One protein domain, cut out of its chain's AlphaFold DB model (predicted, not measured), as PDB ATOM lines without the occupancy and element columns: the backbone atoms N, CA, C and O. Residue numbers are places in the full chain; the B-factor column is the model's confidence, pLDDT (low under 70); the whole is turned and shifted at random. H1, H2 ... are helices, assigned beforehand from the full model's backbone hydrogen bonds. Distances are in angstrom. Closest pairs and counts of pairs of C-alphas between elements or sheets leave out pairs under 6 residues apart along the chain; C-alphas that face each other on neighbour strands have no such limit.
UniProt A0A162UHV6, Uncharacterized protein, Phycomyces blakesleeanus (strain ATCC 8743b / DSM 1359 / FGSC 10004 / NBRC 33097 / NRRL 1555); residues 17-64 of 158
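Overview. This is residues 17 to 64 of the 158 residues of an uncharacterized protein of Phycomyces blakesleeanus (strain ATCC 8743b / DSM 1359 / FGSC 10004 / NBRC 33097 / NRRL 1555) (UniProt A0A162UHV6). Look for a flat helical hairpin: a longer helix, H1, and a shorter one, H2, side by side and running opposite ways. The loop of residues 17 to 27 folds back beyond the last residue of H2, on the side of H1 where H2 is, and residues 60 to 64 lead away from H1. You have 48 residues printed, with two named helices, H1 then H2, and no named strand; the class is all helix. The whole is compact, with a radius of gyration of the C-alphas of 10.8 A, and spans 34 by 21 by 10 A.

Along the chain. Begin at C-alpha 17, at (278.700, -35.312, 12.583), and pass residues 17 to 27, which hold no named helix. Find C-alpha 28 at (280.572, -27.967, 5.022); from there H1, residues 28 to 45, runs 25.7 A to C-alpha 45 at (298.151, -42.797, 16.381). After the three residues 46 to 48, H2, residues 49 to 59, begins, and it runs 15.2 A to C-alpha 59 at (287.501, -35.354, 16.697).

Arrangement. A tight link of 3 residues joins H1 to H2, and the two form a helical hairpin. They touch, with 14 pairs of C-alphas within 8 A. Look at Gly 38 and Asn 59 for their closest C-alphas, 4.9 A apart. Their lines stand at a shallow tilt of 12 degrees, opposite ways, and their centres are 12.1 A apart. In both H1 and H2 you will find each O i to N i+4 pair within hydrogen-bond range.

Size, cuts and confidence. The two C-alphas farthest apart are those of Thr 26 and Glu 47, at 33.6 A, while the C-alphas of Cys 17 and Gly 64 are 10.1 A apart. The printed part has no cut. Read the B-factor column for the model's confidence: the mean pLDDT of the printed part is 76.2, and residues 17 to 21 and 60 to 64 are under 70.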
ATOM      1  N   CYS A  17     277.598 -36.264  12.707       44.81
ATOM      2  CA  CYS A  17     278.700 -35.312  12.583       44.81
ATOM      3  C   CYS A  17     278.743 -34.129  13.592       44.81
ATOM      4  O   CYS A  17     279.335 -33.101  13.290       44.81
ATOM      5  N   SER A  18     278.130 -34.235  14.779       43.59
ATOM      6  CA  SER A  18     277.862 -33.082  15.662       43.59
ATOM      7  C   SER A  18     278.359 -33.064  17.132       43.59
ATOM      8  O   SER A  18     278.087 -32.077  17.808       43.59
ATOM      9  N   ALA A  19     279.068 -34.060  17.687       42.50
ATOM     10  CA  ALA A  19     279.345 -34.087  19.141       42.50
ATOM     11  C   ALA A  19     280.661 -33.446  19.647       42.50
ATOM     12  O   ALA A  19     280.740 -33.165  20.839       42.50
ATOM     13  N   VAL A  20     281.672 -33.177  18.808       56.66
ATOM     14  CA  VAL A  20     282.894 -32.454  19.261       56.66
ATOM     15  C   VAL A  20     283.260 -31.318  18.330       56.66
ATOM     16  O   VAL A  20     283.482 -30.182  18.749       56.66
ATOM     17  N   CYS A  21     283.187 -31.595  17.037       65.88
ATOM     18  CA  CYS A  21     283.045 -30.559  16.044       65.88
ATOM     19  C   CYS A  21     281.633 -29.993  16.196       65.88
ATOM     20  O   CYS A  21     280.665 -30.603  15.746       65.88
ATOM     21  N   ASN A  22     281.518 -28.855  16.889       72.88
ATOM     22  CA  ASN A  22     280.301 -28.042  17.022       72.88
ATOM     23  C   ASN A  22     279.924 -27.415  15.664       72.88
ATOM     24  O   ASN A  22     279.735 -26.209  15.526       72.88
ATOM     25  N   CYS A  23     279.886 -28.244  14.629       77.12
ATOM     26  CA  CYS A  23     279.552 -27.867  13.280       77.12
ATOM     27  C   CYS A  23     278.055 -28.051  13.088       77.12
ATOM     28  O   CYS A  23     277.480 -29.088  13.428       77.12
ATOM     29  N   LEU A  24     277.423 -27.053  12.485       80.50
ATOM     30  CA  LEU A  24     276.102 -27.238  11.907       80.50
ATOM     31  C   LEU A  24     276.212 -28.265  10.776       80.50
ATOM     32  O   LEU A  24     277.177 -28.244  10.014       80.50
ATOM     33  N   ALA A  25     275.200 -29.119  10.608       75.31
ATOM     34  CA  ALA A  25     275.160 -30.089   9.507       75.31
ATOM     35  C   ALA A  25     275.240 -29.424   8.113       75.31
ATOM     36  O   ALA A  25     275.576 -30.061   7.120       75.31
ATOM     37  N   THR A  26     274.941 -28.127   8.041       79.81
ATOM     38  CA  THR A  26     275.029 -27.303   6.834       79.81
ATOM     39  C   THR A  26     276.386 -26.620   6.647       79.81
ATOM     40  O   THR A  26     276.656 -26.131   5.553       79.81
ATOM     41  N   ASP A  27     277.248 -26.568   7.669       82.88
ATOM     42  CA  ASP A  27     278.575 -25.952   7.579       82.88
ATOM     43  C   ASP A  27     279.601 -26.965   7.052       82.88
ATOM     44  O   ASP A  27     280.309 -27.647   7.798       82.88
ATOM     45  N   GLN A  28     279.661 -27.063   5.725       83.44
ATOM     46  CA  GLN A  28     280.572 -27.967   5.022       83.44
ATOM     47  C   GLN A  28     282.045 -27.680   5.322       83.44
ATOM     48  O   GLN A  28     282.845 -28.608   5.368       83.44
ATOM     49  N   THR A  29     282.415 -26.423   5.560       87.00
ATOM     50  CA  THR A  29     283.800 -26.050   5.872       87.00
ATOM     51  C   THR A  29     284.200 -26.589   7.240       87.00
ATOM     52  O   THR A  29     285.260 -27.201   7.383       87.00
ATOM     53  N   CYS A  30     283.328 -26.412   8.232       84.12
ATOM     54  CA  CYS A  30     283.529 -26.937   9.575       84.12
ATOM     55  C   CYS A  30     283.593 -28.473   9.565       84.12
ATOM     56  O   CYS A  30     284.518 -29.058  10.133       84.12
ATOM     57  N   LEU A  31     282.673 -29.126   8.847       82.94
ATOM     58  CA  LEU A  31     282.654 -30.582   8.687       82.94
ATOM     59  C   LEU A  31     283.920 -31.115   8.008       82.94
ATOM     60  O   LEU A  31     284.513 -32.083   8.477       82.94
ATOM     61  N   ASN A  32     284.370 -30.474   6.930       83.62
ATOM     62  CA  ASN A  32     285.554 -30.910   6.193       83.62
ATOM     63  C   ASN A  32     286.824 -30.765   7.044       83.62
ATOM     64  O   ASN A  32     287.650 -31.679   7.105       83.62
ATOM     65  N   LYS A  33     286.937 -29.660   7.791       84.31
ATOM     66  CA  LYS A  33     288.026 -29.467   8.752       84.31
ATOM     67  C   LYS A  33     288.007 -30.541   9.842       84.31
ATOM     68  O   LYS A  33     289.034 -31.149  10.109       84.31
ATOM     69  N   CYS A  34     286.837 -30.817  10.411       83.81
ATOM     70  CA  CYS A  34     286.653 -31.843  11.434       83.81
ATOM     71  C   CYS A  34     287.123 -33.230  10.975       83.81
ATOM     72  O   CYS A  34     287.910 -33.890  11.652       83.81
ATOM     73  N   VAL A  35     286.677 -33.653   9.790       85.44
ATOM     74  CA  VAL A  35     287.057 -34.945   9.206       85.44
ATOM     75  C   VAL A  35     288.556 -34.986   8.911       85.44
ATOM     76  O   VAL A  35     289.210 -35.991   9.188       85.44
ATOM     77  N   THR A  36     289.117 -33.891   8.393       86.25
ATOM     78  CA  THR A  36     290.553 -33.780   8.108       86.25
ATOM     79  C   THR A  36     291.390 -33.896   9.384       86.25
ATOM     80  O   THR A  36     292.325 -34.697   9.433       86.25
ATOM     81  N   ASP A  37     291.030 -33.156  10.434       84.06
ATOM     82  CA  ASP A  37     291.720 -33.177  11.728       84.06
ATOM     83  C   ASP A  37     291.605 -34.564  12.389       84.06
ATOM     84  O   ASP A  37     292.606 -35.122  12.853       84.06
ATOM     85  N   GLY A  38     290.422 -35.184  12.330       85.19
ATOM     86  CA  GLY A  38     290.204 -36.553  12.795       85.19
ATOM     87  C   GLY A  38     291.061 -37.578  12.053       85.19
ATOM     88  O   GLY A  38     291.690 -38.425  12.688       85.19
ATOM     89  N   ASN A  39     291.149 -37.490  10.725       83.25
ATOM     90  CA  ASN A  39     291.964 -38.404   9.924       83.25
ATOM     91  C   ASN A  39     293.469 -38.227  10.186       83.25
ATOM     92  O   ASN A  39     294.206 -39.210  10.306       83.25
ATOM     93  N   ASN A  40     293.927 -36.982  10.329       86.00
ATOM     94  CA  ASN A  40     295.314 -36.683  10.688       86.00
ATOM     95  C   ASN A  40     295.667 -37.264  12.060       86.00
ATOM     96  O   ASN A  40     296.726 -37.870  12.231       86.00
ATOM     97  N   CYS A  41     294.758 -37.137  13.021       85.31
ATOM     98  CA  CYS A  41     294.928 -37.680  14.357       85.31
ATOM     99  C   CYS A  41     294.967 -39.227  14.354       85.31
ATOM    100  O   CYS A  41     295.877 -39.816  14.937       85.31
ATOM    101  N   VAL A  42     294.074 -39.895  13.611       84.19
ATOM    102  CA  VAL A  42     294.070 -41.363  13.418       84.19
ATOM    103  C   VAL A  42     295.387 -41.832  12.793       84.19
ATOM    104  O   VAL A  42     295.978 -42.814  13.243       84.19
ATOM    105  N   THR A  43     295.882 -41.103  11.793       87.31
ATOM    106  CA  THR A  43     297.147 -41.415  11.111       87.31
ATOM    107  C   THR A  43     298.351 -41.256  12.047       87.31
ATOM    108  O   THR A  43     299.289 -42.053  11.996       87.31
ATOM    109  N   ALA A  44     298.321 -40.269  12.948       87.69
ATOM    110  CA  ALA A  44     299.371 -40.057  13.941       87.69
ATOM    111  C   ALA A  44     299.404 -41.147  15.032       87.69
ATOM    112  O   ALA A  44     300.469 -41.420  15.588       87.69
ATOM    113  N   CYS A  45     298.269 -41.795  15.318       81.81
ATOM    114  CA  CYS A  45     298.151 -42.797  16.381       81.81
ATOM    115  C   CYS A  45     298.802 -44.157  16.071       81.81
ATOM    116  O   CYS A  45     299.115 -44.894  17.010       81.81
ATOM    117  N   LYS A  46     299.055 -44.483  14.796       88.69
ATOM    118  CA  LYS A  46     299.653 -45.755  14.335       88.69
ATOM    119  C   LYS A  46     298.948 -47.017  14.860       88.69
ATOM    120  O   LYS A  46     297.996 -47.464  14.258       88.69
ATOM    121  N   GLU A  47     299.429 -47.617  15.946       86.12
ATOM    122  CA  GLU A  47     298.871 -48.844  16.547       86.12
ATOM    123  C   GLU A  47     298.471 -48.616  18.015       86.12
ATOM    124  O   GLU A  47     298.154 -49.548  18.751       86.12
ATOM    125  N   ASN A  48     298.494 -47.362  18.478       89.31
ATOM    126  CA  ASN A  48     298.168 -47.026  19.854       89.31
ATOM    127  C   ASN A  48     296.648 -46.919  20.034       89.31
ATOM    128  O   ASN A  48     296.025 -45.906  19.709       89.31
ATOM    129  N   THR A  49     296.058 -47.957  20.619       82.94
ATOM    130  CA  THR A  49     294.613 -48.067  20.862       82.94
ATOM    131  C   THR A  49     294.068 -46.952  21.757       82.94
ATOM    132  O   THR A  49     292.955 -46.478  21.538       82.94
ATOM    133  N   VAL A  50     294.844 -46.483  22.741       86.19
ATOM    134  CA  VAL A  50     294.445 -45.368  23.620       86.19
ATOM    135  C   VAL A  50     294.424 -44.056  22.839       86.19
ATOM    136  O   VAL A  50     293.498 -43.259  22.982       86.19
ATOM    137  N   CYS A  51     295.412 -43.858  21.965       82.44
ATOM    138  CA  CYS A  51     295.451 -42.719  21.058       82.44
ATOM    139  C   CYS A  51     294.233 -42.728  20.130       82.44
ATOM    140  O   CYS A  51     293.554 -41.710  20.035       82.44
ATOM    141  N   TYR A  52     293.889 -43.874  19.533       81.81
ATOM    142  CA  TYR A  52     292.694 -44.007  18.693       81.81
ATOM    143  C   TYR A  52     291.403 -43.655  19.426       81.81
ATOM    144  O   TYR A  52     290.608 -42.870  18.917       81.81
ATOM    145  N   GLN A  53     291.217 -44.187  20.634       79.56
ATOM    146  CA  GLN A  53     290.043 -43.908  21.463       79.56
ATOM    147  C   GLN A  53     289.917 -42.412  21.775       79.56
ATOM    148  O   GLN A  53     288.848 -41.832  21.603       79.56
ATOM    149  N   ASN A  54     291.018 -41.759  22.161       81.56
ATOM    150  CA  ASN A  54     291.034 -40.318  22.419       81.56
ATOM    151  C   ASN A  54     290.812 -39.503  21.135       81.56
ATOM    152  O   ASN A  54     290.169 -38.457  21.139       81.56
ATOM    153  N   CYS A  55     291.332 -39.994  20.016       81.81
ATOM    154  CA  CYS A  55     291.220 -39.353  18.721       81.81
ATOM    155  C   CYS A  55     289.781 -39.351  18.196       81.81
ATOM    156  O   CYS A  55     289.279 -38.313  17.761       81.81
ATOM    157  N   ILE A  56     289.109 -40.498  18.297       77.94
ATOM    158  CA  ILE A  56     287.688 -40.658  17.992       77.94
ATOM    159  C   ILE A  56     286.861 -39.858  19.002       77.94
ATOM    160  O   ILE A  56     286.020 -39.067  18.601       77.94
ATOM    161  N   GLY A  57     287.162 -39.950  20.296       77.19
ATOM    162  CA  GLY A  57     286.448 -39.203  21.330       77.19
ATOM    163  C   GLY A  57     286.507 -37.679  21.180       77.19
ATOM    164  O   GLY A  57     285.549 -37.019  21.565       77.19
ATOM    165  N   ASN A  58     287.585 -37.125  20.605       76.75
ATOM    166  CA  ASN A  58     287.807 -35.671  20.518       76.75
ATOM    167  C   ASN A  58     287.607 -35.069  19.123       76.75
ATOM    168  O   ASN A  58     287.433 -33.862  19.002       76.75
ATOM    169  N   ASN A  59     287.683 -35.863  18.060       74.31
ATOM    170  CA  ASN A  59     287.501 -35.354  16.697       74.31
ATOM    171  C   ASN A  59     286.278 -35.965  16.038       74.31
ATOM    172  O   ASN A  59     285.754 -35.381  15.092       74.31
ATOM    173  N   TRP A  60     285.818 -37.121  16.529       66.56
ATOM    174  CA  TRP A  60     284.659 -37.765  15.965       66.56
ATOM    175  C   TRP A  60     283.397 -37.425  16.744       66.56
ATOM    176  O   TRP A  60     283.267 -37.662  17.946       66.56
ATOM    177  N   PRO A  61     282.420 -36.869  16.047       58.19
ATOM    178  CA  PRO A  61     281.097 -36.679  16.589       58.19
ATOM    179  C   PRO A  61     280.426 -38.016  16.935       58.19
ATOM    180  O   PRO A  61     279.908 -38.736  16.088       58.19
ATOM    181  N   SER A  62     280.433 -38.354  18.218       53.06
ATOM    182  CA  SER A  62     279.736 -39.523  18.745       53.06
ATOM    183  C   SER A  62     278.230 -39.376  18.516       53.06
ATOM    184  O   SER A  62     277.615 -38.411  18.967       53.06
ATOM    185  N   ALA A  63     277.623 -40.323  17.799       42.22
ATOM    186  CA  ALA A  63     276.186 -40.368  17.551       42.22
ATOM    187  C   ALA A  63     275.422 -40.516  18.877       42.22
ATOM    188  O   ALA A  63     275.210 -41.630  19.339       42.22
ATOM    189  N   GLY A  64     275.037 -39.411  19.517       42.97
ATOM    190  CA  GLY A  64     274.007 -39.401  20.560       42.97
ATOM    191  C   GLY A  64     274.206 -40.359  21.740       42.97
ATOM    192  O   GLY A  64     273.225 -40.689  22.400       42.97
TER     193      GLY A  64